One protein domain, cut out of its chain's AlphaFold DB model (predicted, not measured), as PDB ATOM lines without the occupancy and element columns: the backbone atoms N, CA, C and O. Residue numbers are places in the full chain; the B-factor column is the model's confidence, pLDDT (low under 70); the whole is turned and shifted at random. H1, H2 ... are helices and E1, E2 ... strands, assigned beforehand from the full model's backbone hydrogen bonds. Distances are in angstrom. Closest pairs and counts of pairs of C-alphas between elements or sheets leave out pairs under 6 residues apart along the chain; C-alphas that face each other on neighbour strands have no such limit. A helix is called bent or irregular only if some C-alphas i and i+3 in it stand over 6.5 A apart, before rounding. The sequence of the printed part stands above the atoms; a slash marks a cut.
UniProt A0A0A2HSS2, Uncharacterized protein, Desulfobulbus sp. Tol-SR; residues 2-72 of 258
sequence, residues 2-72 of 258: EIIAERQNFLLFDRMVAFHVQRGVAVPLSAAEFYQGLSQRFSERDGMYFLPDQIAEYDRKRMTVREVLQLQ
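This is residues 2 to 72 of the 258 residues of an uncharacterized protein of Desulfobulbus sp. Tol-SR (UniProt A0A0A2HSS2). A loose, elongated run of parts: a small strand hairpin, E1 and E2, lies near the middle, with the helix pair H1 and H2 towards one end of the long axis and H3 towards the other. H1 meets H2 with its first residues, 9 to 13, and from there its far end leads away from the hairpin; residues 23 to 30 turn back to H2. The printed part has 71 residues, with three named helices and two named strands in the order H1, H2, E1, E2, H3; the two strands are antiparallel, and the class is mostly helix. The radius of gyration of the C-alphas is 14.0 A, and the C-alphas span 43 by 27 by 19 A.

H1 is residues 9 to 22, 19.8 A from first to last C-alpha, and begins at C-alpha 9, (149.482, 181.978, 204.099). H2 is residues 31 to 41, 15.3 A long. E1, residues 43 to 45, and E2, residues 48 to 50, are each 6.7 A long. H3 is residues 52 to 63, 17.6 A long, and ends at C-alpha 63, (162.627, 197.007, 214.701). H3 is neither bent nor irregular, but only just: C-alphas 53 and 56 are 6.4 A apart.

H1 touches H2 with residues 9 to 13 alone, and the closest C-alphas, those of Asn 9 and Tyr 35, are 6.7 A apart. They run opposite ways at a steep tilt of 68 degrees, only just short of about perpendicular. The closest C-alphas of H2 and E2 are those of Leu 38 and Tyr 49, 7.6 A apart. E1 and E2 form a hairpin, antiparallel at 138 degrees, with N 45 and O 48 at 2.8 A and N 50 and O 43 at 3.0 A, both within hydrogen-bond range. The closest C-alphas of E1 and H3 are those of Ser 43 and Pro 52, 7.1 A apart. H3 is apart from both H1 and H2. Each O i to N i+4 pair is within hydrogen-bond range in H1 and H2; in H3, 6 of 8 are.

The C-alphas farthest apart are those of Gly 24 and Arg 66, 44.2 A, while those of Glu 2 and Gln 72 are 10.4 A apart. The printed part has no cut. The link from H1 to H2 is short and the other three are tight. The mean pLDDT of the printed part is 75.6, with residues 2 to 3, 5, 46 and 62 to 72 under 70.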
ATOM      1  N   GLU A   2     164.882 186.919 208.355       55.50
ATOM      2  CA  GLU A   2     164.436 186.184 207.176       55.50
ATOM      3  C   GLU A   2     162.917 186.046 207.208       55.50
ATOM      4  O   GLU A   2     162.312 185.983 208.284       55.50
ATOM      5  N   ILE A   3     162.297 186.021 206.028       63.56
ATOM      6  CA  ILE A   3     160.913 185.558 205.914       63.56
ATOM      7  C   ILE A   3     160.877 184.125 206.440       63.56
ATOM      8  O   ILE A   3     161.636 183.276 205.981       63.56
ATOM      9  N   ILE A   4     159.985 183.841 207.384       73.38
ATOM     10  CA  ILE A   4     159.745 182.470 207.828       73.38
ATOM     11  C   ILE A   4     158.738 181.875 206.850       73.38
ATOM     12  O   ILE A   4     157.543 182.155 206.957       73.38
ATOM     13  N   ALA A   5     159.227 181.078 205.893       68.88
ATOM     14  CA  ALA A   5     158.415 180.451 204.844       68.88
ATOM     15  C   ALA A   5     157.139 179.826 205.430       68.88
ATOM     16  O   ALA A   5     156.024 180.086 204.995       68.88
ATOM     17  N   GLU A   6     157.306 179.089 206.525       78.12
ATOM     18  CA  GLU A   6     156.253 178.354 207.222       78.12
ATOM     19  C   GLU A   6     155.087 179.201 207.738       78.12
ATOM     20  O   GLU A   6     154.047 178.648 208.080       78.12
ATOM     21  N   ARG A   7     155.254 180.525 207.831       83.00
ATOM     22  CA  ARG A   7     154.218 181.461 208.285       83.00
ATOM     23  C   ARG A   7     153.498 182.157 207.133       83.00
ATOM     24  O   ARG A   7     152.561 182.912 207.380       83.00
ATOM     25  N   GLN A   8     153.927 181.948 205.893       80.31
ATOM     26  CA  GLN A   8     153.247 182.489 204.719       80.31
ATOM     27  C   GLN A   8     151.900 181.782 204.539       80.31
ATOM     28  O   GLN A   8     151.816 180.563 204.683       80.31
ATOM     29  N   ASN A   9     150.841 182.530 204.211       80.38
ATOM     30  CA  ASN A   9     149.482 181.978 204.099       80.38
ATOM     31  C   ASN A   9     149.388 180.730 203.215       80.38
ATOM     32  O   ASN A   9     148.717 179.773 203.587       80.38
ATOM     33  N   PHE A  10     150.069 180.719 202.072       76.69
ATOM     34  CA  PHE A  10     150.028 179.610 201.125       76.69
ATOM     35  C   PHE A  10     150.751 178.362 201.641       76.69
ATOM     36  O   PHE A  10     150.206 177.273 201.524       76.69
ATOM     37  N   LEU A  11     151.907 178.506 202.300       80.06
ATOM     38  CA  LEU A  11     152.591 177.372 202.933       80.06
ATOM     39  C   LEU A  11     151.811 176.846 204.143       80.06
ATOM     40  O   LEU A  11     151.796 175.642 204.395       80.06
ATOM     41  N   LEU A  12     151.108 177.724 204.863       85.94
ATOM     42  CA  LEU A  12     150.161 177.322 205.904       85.94
ATOM     43  C   LEU A  12     148.981 176.532 205.323       85.94
ATOM     44  O   LEU A  12     148.577 175.531 205.916       85.94
ATOM     45  N   PHE A  13     148.455 176.937 204.163       82.62
ATOM     46  CA  PHE A  13     147.409 176.189 203.462       82.62
ATOM     47  C   PHE A  13     147.919 174.824 202.994       82.62
ATOM     48  O   PHE A  13     147.283 173.812 203.282       82.62
ATOM     49  N   ASP A  14     149.099 174.765 202.373       79.94
ATOM     50  CA  ASP A  14     149.715 173.508 201.937       79.94
ATOM     51  C   ASP A  14     149.940 172.546 203.111       79.94
ATOM     52  O   ASP A  14     149.649 171.352 202.996       79.94
ATOM     53  N   ARG A  15     150.381 173.062 204.270       85.50
ATOM     54  CA  ARG A  15     150.496 172.286 205.514       85.50
ATOM     55  C   ARG A  15     149.146 171.819 206.043       85.50
ATOM     56  O   ARG A  15     149.049 170.679 206.486       85.50
ATOM     57  N   MET A  16     148.111 172.657 205.996       87.69
ATOM     58  CA  MET A  16     146.753 172.272 206.397       87.69
ATOM     59  C   MET A  16     146.216 171.145 205.509       87.69
ATOM     60  O   MET A  16     145.690 170.158 206.029       87.69
ATOM     61  N   VAL A  17     146.406 171.250 204.190       79.25
ATOM     62  CA  VAL A  17     146.050 170.196 203.233       79.25
ATOM     63  C   VAL A  17     146.817 168.918 203.562       79.25
ATOM     64  O   VAL A  17     146.195 167.877 203.750       79.25
ATOM     65  N   ALA A  18     148.145 168.990 203.703       79.25
ATOM     66  CA  ALA A  18     148.975 167.834 204.044       79.25
ATOM     67  C   ALA A  18     148.554 167.181 205.374       79.25
ATOM     68  O   ALA A  18     148.471 165.961 205.446       79.25
ATOM     69  N   PHE A  19     148.219 167.972 206.399       84.81
ATOM     70  CA  PHE A  19     147.778 167.492 207.712       84.81
ATOM     71  C   PHE A  19     146.502 166.640 207.649       84.81
ATOM     72  O   PHE A  19     146.415 165.623 208.346       84.81
ATOM     73  N   HIS A  20     145.513 167.075 206.858       81.00
ATOM     74  CA  HIS A  20     144.238 166.368 206.691       81.00
ATOM     75  C   HIS A  20     144.415 165.133 205.824       81.00
ATOM     76  O   HIS A  20     143.997 164.046 206.218       81.00
ATOM     77  N   VAL A  21     145.117 165.307 204.700       75.25
ATOM     78  CA  VAL A  21     145.479 164.231 203.783       75.25
ATOM     79  C   VAL A  21     146.142 163.115 204.593       75.25
ATOM     80  O   VAL A  21     145.518 162.070 204.722       75.25
ATOM     81  N   GLN A  22     147.257 163.366 205.300       72.00
ATOM     82  CA  GLN A  22     147.998 162.376 206.115       72.00
ATOM     83  C   GLN A  22     147.159 161.580 207.128       72.00
ATOM     84  O   GLN A  22     147.539 160.476 207.508       72.00
ATOM     85  N   ARG A  23     146.031 162.123 207.595       81.69
ATOM     86  CA  ARG A  23     145.123 161.457 208.546       81.69
ATOM     87  C   ARG A  23     143.995 160.683 207.862       81.69
ATOM     88  O   ARG A  23     143.103 160.189 208.545       81.69
ATOM     89  N   GLY A  24     144.015 160.594 206.534       74.38
ATOM     90  CA  GLY A  24     142.979 159.950 205.731       74.38
ATOM     91  C   GLY A  24     141.639 160.686 205.772       74.38
ATOM     92  O   GLY A  24     140.603 160.075 205.513       74.38
ATOM     93  N   VAL A  25     141.632 161.976 206.122       77.69
ATOM     94  CA  VAL A  25     140.413 162.789 206.207       77.69
ATOM     95  C   VAL A  25     140.348 163.789 205.058       77.69
ATOM     96  O   VAL A  25     141.364 164.299 204.585       77.69
ATOM     97  N   ALA A  26     139.131 164.077 204.593       74.12
ATOM     98  CA  ALA A  26     138.921 165.076 203.554       74.12
ATOM     99  C   ALA A  26     139.364 166.465 204.042       74.12
ATOM    100  O   ALA A  26     139.168 166.817 205.206       74.12
ATOM    101  N   VAL A  27     139.941 167.262 203.139       79.38
ATOM    102  CA  VAL A  27     140.279 168.660 203.426       79.38
ATOM    103  C   VAL A  27     138.967 169.439 203.601       79.38
ATOM    104  O   VAL A  27     138.176 169.481 202.659       79.38
ATOM    105  N   PRO A  28     138.710 170.039 204.778       78.94
ATOM    106  CA  PRO A  28     137.392 170.578 205.114       78.94
ATOM    107  C   PRO A  28     137.147 171.993 204.579       78.94
ATOM    108  O   PRO A  28     136.039 172.499 204.710       78.94
ATOM    109  N   LEU A  29     138.180 172.650 204.044       80.50
ATOM    110  CA  LEU A  29     138.153 174.049 203.627       80.50
ATOM    111  C   LEU A  29     138.837 174.204 202.268       80.50
ATOM    112  O   LEU A  29     139.918 173.651 202.045       80.50
ATOM    113  N   SER A  30     138.243 175.011 201.396       79.81
ATOM    114  CA  SER A  30     138.898 175.533 200.193       79.81
ATOM    115  C   SER A  30     140.032 176.504 200.546       79.81
ATOM    116  O   SER A  30     140.137 176.994 201.678       79.81
ATOM    117  N   ALA A  31     140.875 176.836 199.565       75.81
ATOM    118  CA  ALA A  31     141.927 177.836 199.752       75.81
ATOM    119  C   ALA A  31     141.354 179.201 200.168       75.81
ATOM    120  O   ALA A  31     141.880 179.845 201.077       75.81
ATOM    121  N   ALA A  32     140.245 179.619 199.550       74.38
ATOM    122  CA  ALA A  32     139.577 180.883 199.854       74.38
ATOM    123  C   ALA A  32     139.075 180.943 201.306       74.38
ATOM    124  O   ALA A  32     139.393 181.890 202.030       74.38
ATOM    125  N   GLU A  33     138.350 179.911 201.752       84.06
ATOM    126  CA  GLU A  33     137.835 179.814 203.125       84.06
ATOM    127  C   GLU A  33     138.970 179.752 204.146       84.06
ATOM    128  O   GLU A  33     138.895 180.370 205.212       84.06
ATOM    129  N   PHE A  34     140.052 179.045 203.812       87.38
ATOM    130  CA  PHE A  34     141.228 178.985 204.663       87.38
ATOM    131  C   PHE A  34     141.882 180.359 204.817       87.38
ATOM    132  O   PHE A  34     142.101 180.791 205.948       87.38
ATOM    133  N   TYR A  35     142.161 181.074 203.721       83.38
ATOM    134  CA  TYR A  35     142.797 182.394 203.785       83.38
ATOM    135  C   TYR A  35     141.923 183.427 204.499       83.38
ATOM    136  O   TYR A  35     142.438 184.218 205.288       83.38
ATOM    137  N   GLN A  36     140.605 183.387 204.289       82.69
ATOM    138  CA  GLN A  36     139.667 184.239 205.016       82.69
ATOM    139  C   GLN A  36     139.670 183.925 206.517       82.69
ATOM    140  O   GLN A  36     139.762 184.824 207.349       82.69
ATOM    141  N   GLY A  37     139.612 182.644 206.882       86.38
ATOM    142  CA  GLY A  37     139.688 182.234 208.278       86.38
ATOM    143  C   GLY A  37     141.044 182.544 208.921       86.38
ATOM    144  O   GLY A  37     141.113 182.764 210.129       86.38
ATOM    145  N   LEU A  38     142.121 182.562 208.134       87.88
ATOM    146  CA  LEU A  38     143.465 182.889 208.592       87.88
ATOM    147  C   LEU A  38     143.576 184.377 208.949       87.88
ATOM    148  O   LEU A  38     144.023 184.697 210.047       87.88
ATOM    149  N   SER A  39     143.092 185.269 208.081       84.94
ATOM    150  CA  SER A  39     143.108 186.720 208.323       84.94
ATOM    151  C   SER A  39     142.142 187.185 209.408       84.94
ATOM    152  O   SER A  39     142.399 188.192 210.061       84.94
ATOM    153  N   GLN A  40     141.069 186.435 209.657       86.25
ATOM    154  CA  GLN A  40     140.153 186.707 210.767       86.25
ATOM    155  C   GLN A  40     140.719 186.304 212.135       86.25
ATOM    156  O   GLN A  40     140.359 186.908 213.142       86.25
ATOM    157  N   ARG A  41     141.557 185.259 212.193       86.69
ATOM    158  CA  ARG A  41     142.007 184.645 213.458       86.69
ATOM    159  C   ARG A  41     143.440 184.985 213.843       86.69
ATOM    160  O   ARG A  41     143.771 184.927 215.025       86.69
ATOM    161  N   PHE A  42     144.288 185.320 212.877       88.25
ATOM    162  CA  PHE A  42     145.710 185.561 213.098       88.25
ATOM    163  C   PHE A  42     146.120 186.916 212.542       88.25
ATOM    164  O   PHE A  42     145.617 187.371 211.518       88.25
ATOM    165  N   SER A  43     147.063 187.565 213.223       84.56
ATOM    166  CA  SER A  43     147.574 188.857 212.771       84.56
ATOM    167  C   SER A  43     148.583 188.671 211.647       84.56
ATOM    168  O   SER A  43     149.492 187.845 211.755       84.56
ATOM    169  N   GLU A  44     148.449 189.482 210.602       83.00
ATOM    170  CA  GLU A  44     149.372 189.504 209.470       83.00
ATOM    171  C   GLU A  44     150.492 190.542 209.675       83.00
ATOM    172  O   GLU A  44     150.238 191.690 210.064       83.00
ATOM    173  N   ARG A  45     151.743 190.146 209.413       80.12
ATOM    174  CA  ARG A  45     152.936 191.011 209.377       80.12
ATOM    175  C   ARG A  45     153.847 190.587 208.234       80.12
ATOM    176  O   ARG A  45     154.198 189.415 208.145       80.12
ATOM    177  N   ASP A  46     154.226 191.527 207.367       69.25
ATOM    178  CA  ASP A  46     155.119 191.279 206.221       69.25
ATOM    179  C   ASP A  46     154.698 190.048 205.364       69.25
ATOM    180  O   ASP A  46     155.541 189.287 204.888       69.25
ATOM    181  N   GLY A  47     153.386 189.819 205.192       70.50
ATOM    182  CA  GLY A  47     152.833 188.679 204.438       70.50
ATOM    183  C   GLY A  47     152.886 187.321 205.160       70.50
ATOM    184  O   GLY A  47     152.721 186.273 204.531       70.50
ATOM    185  N   MET A  48     153.145 187.320 206.468       83.44
ATOM    186  CA  MET A  48     153.178 186.146 207.341       83.44
ATOM    187  C   MET A  48     152.122 186.258 208.445       83.44
ATOM    188  O   MET A  48     151.800 187.357 208.889       83.44
ATOM    189  N   TYR A  49     151.633 185.119 208.933       85.50
ATOM    190  CA  TYR A  49     150.624 185.051 209.990       85.50
ATOM    191  C   TYR A  49     151.226 184.595 211.320       85.50
ATOM    192  O   TYR A  49     152.063 183.687 211.381       85.50
ATOM    193  N   PHE A  50     150.804 185.252 212.401       85.25
ATOM    194  CA  PHE A  50     151.348 185.061 213.744       85.25
ATOM    195  C   PHE A  50     150.245 184.810 214.770       85.25
ATOM    196  O   PHE A  50     149.170 185.414 214.720       85.25
ATOM    197  N   LEU A  51     150.554 183.947 215.743       86.69
ATOM    198  CA  LEU A  51     149.792 183.859 216.985       86.69
ATOM    199  C   LEU A  51     149.964 185.157 217.791       86.69
ATOM    200  O   LEU A  51     151.050 185.738 217.723       86.69
ATOM    201  N   PRO A  52     148.962 185.582 218.586       80.19
ATOM    202  CA  PRO A  52     149.030 186.813 219.379       80.19
ATOM    203  C   PRO A  52     150.326 186.961 220.191       80.19
ATOM    204  O   PRO A  52     150.979 188.003 220.132       80.19
ATOM    205  N   ASP A  53     150.768 185.883 220.841       81.75
ATOM    206  CA  ASP A  53     151.967 185.879 221.691       81.75
ATOM    207  C   ASP A  53     153.283 185.989 220.899       81.75
ATOM    208  O   ASP A  53     154.312 186.400 221.429       81.75
ATOM    209  N   GLN A  54     153.263 185.656 219.604       82.00
ATOM    210  CA  GLN A  54     154.437 185.699 218.726       82.00
ATOM    211  C   GLN A  54     154.649 187.080 218.092       82.00
ATOM    212  O   GLN A  54     155.741 187.365 217.599       82.00
ATOM    213  N   ILE A  55     153.624 187.942 218.106       78.75
ATOM    214  CA  ILE A  55     153.665 189.275 217.487       78.75
ATOM    215  C   ILE A  55     154.674 190.163 218.209       78.75
ATOM    216  O   ILE A  55     155.529 190.768 217.572       78.75
ATOM    217  N   ALA A  56     154.621 190.202 219.543       78.06
ATOM    218  CA  ALA A  56     155.484 191.075 220.335       78.06
ATOM    219  C   ALA A  56     156.974 190.740 220.157       78.06
ATOM    220  O   ALA A  56     157.819 191.634 220.146       78.06
ATOM    221  N   GLU A  57     157.306 189.457 220.001       80.12
ATOM    222  CA  GLU A  57     158.672 189.016 219.723       80.12
ATOM    223  C   GLU A  57     159.088 189.341 218.281       80.12
ATOM    224  O   GLU A  57     160.205 189.817 218.050       80.12
ATOM    225  N   TYR A  58     158.184 189.124 217.319       76.62
ATOM    226  CA  TYR A  58     158.413 189.443 215.913       76.62
ATOM    227  C   TYR A  58     158.651 190.940 215.707       76.62
ATOM    228  O   TYR A  58     159.679 191.309 215.146       76.62
ATOM    229  N   ASP A  59     157.775 191.800 216.228       72.25
ATOM    230  CA  ASP A  59     157.866 193.255 216.097       72.25
ATOM    231  C   ASP A  59     159.159 193.788 216.743       72.25
ATOM    232  O   ASP A  59     159.845 194.643 216.177       72.25
ATOM    233  N   ARG A  60     159.572 193.217 217.886       74.81
ATOM    234  CA  ARG A  60     160.833 193.572 218.560       74.81
ATOM    235  C   ARG A  60     162.056 193.218 217.711       74.81
ATOM    236  O   ARG A  60     162.975 194.026 217.598       74.81
ATOM    237  N   LYS A  61     162.052 192.046 217.065       72.00
ATOM    238  CA  LYS A  61     163.093 191.642 216.105       72.00
ATOM    239  C   LYS A  61     163.029 192.478 214.821       72.00
ATOM    240  O   LYS A  61     164.075 192.871 214.308       72.00
ATOM    241  N   ARG A  62     161.837 192.830 214.335       64.00
ATOM    242  CA  ARG A  62     161.629 193.637 213.124       64.00
ATOM    243  C   ARG A  62     162.196 195.047 213.258       64.00
ATOM    244  O   ARG A  62     162.846 195.513 212.327       64.00
ATOM    245  N   MET A  63     162.047 195.683 214.421       59.69
ATOM    246  CA  MET A  63     162.627 197.007 214.701       59.69
ATOM    247  C   MET A  63     164.162 197.040 214.596       59.69
ATOM    248  O   MET A  63     164.733 198.085 214.300       59.69
ATOM    249  N   THR A  64     164.839 195.904 214.798       62.53
ATOM    250  CA  THR A  64     166.310 195.806 214.702       62.53
ATOM    251  C   THR A  64     166.830 195.566 213.282       62.53
ATOM    252  O   THR A  64     168.037 195.607 213.052       62.53
ATOM    253  N   VAL A  65     165.943 195.326 212.310       53.12
ATOM    254  CA  VAL A  65     166.311 194.870 210.967       53.12
ATOM    255  C   VAL A  65     165.720 195.800 209.907       53.12
ATOM    256  O   VAL A  65     164.508 195.837 209.703       53.12
ATOM    257  N   ARG A  66     166.597 196.499 209.171       47.12
ATOM    258  CA  ARG A  66     166.210 197.421 208.086       47.12
ATOM    259  C   ARG A  66     165.600 196.718 206.867       47.12
ATOM    260  O   ARG A  66     164.673 197.259 206.277       47.12
ATOM    261  N   GLU A  67     166.048 195.506 206.530       50.53
ATOM    262  CA  GLU A  67     165.560 194.751 205.366       50.53
ATOM    263  C   GLU A  67     165.271 193.284 205.707       50.53
ATOM    264  O   GLU A  67     166.062 192.602 206.365       50.53
ATOM    265  N   VAL A  68     164.115 192.790 205.258       49.59
ATOM    266  CA  VAL A  68     163.773 191.370 205.360       49.59
ATOM    267  C   VAL A  68     164.473 190.639 204.221       49.59
ATOM    268  O   VAL A  68     164.231 190.938 203.051       49.59
ATOM    269  N   LEU A  69     165.329 189.676 204.562       46.88
ATOM    270  CA  LEU A  69     165.935 188.778 203.586       46.88
ATOM    271  C   LEU A  69     164.816 187.930 202.982       46.88
ATOM    272  O   LEU A  69     164.182 187.115 203.658       46.88
ATOM    273  N   GLN A  70     164.530 188.189 201.712       52.44
ATOM    274  CA  GLN A  70     163.563 187.428 200.947       52.44
ATOM    275  C   GLN A  70     164.159 186.039 200.697       52.44
ATOM    276  O   GLN A  70     165.243 185.944 200.121       52.44
ATOM    277  N   LEU A  71     163.473 184.976 201.129       52.56
ATOM    278  CA  LEU A  71     163.840 183.605 200.774       52.56
ATOM    279  C   LEU A  71     164.038 183.526 199.258       52.56
ATOM    280  O   LEU A  71     163.116 183.816 198.490       52.56
ATOM    281  N   GLN A  72     165.241 183.156 198.823       55.06
ATOM    282  CA  GLN A  72     165.470 182.774 197.439       55.06
ATOM    283  C   GLN A  72     164.783 181.422 197.237       55.06
ATOM    284  O   GLN A  72     165.372 180.379 197.495       55.06
TER     285      GLN A  72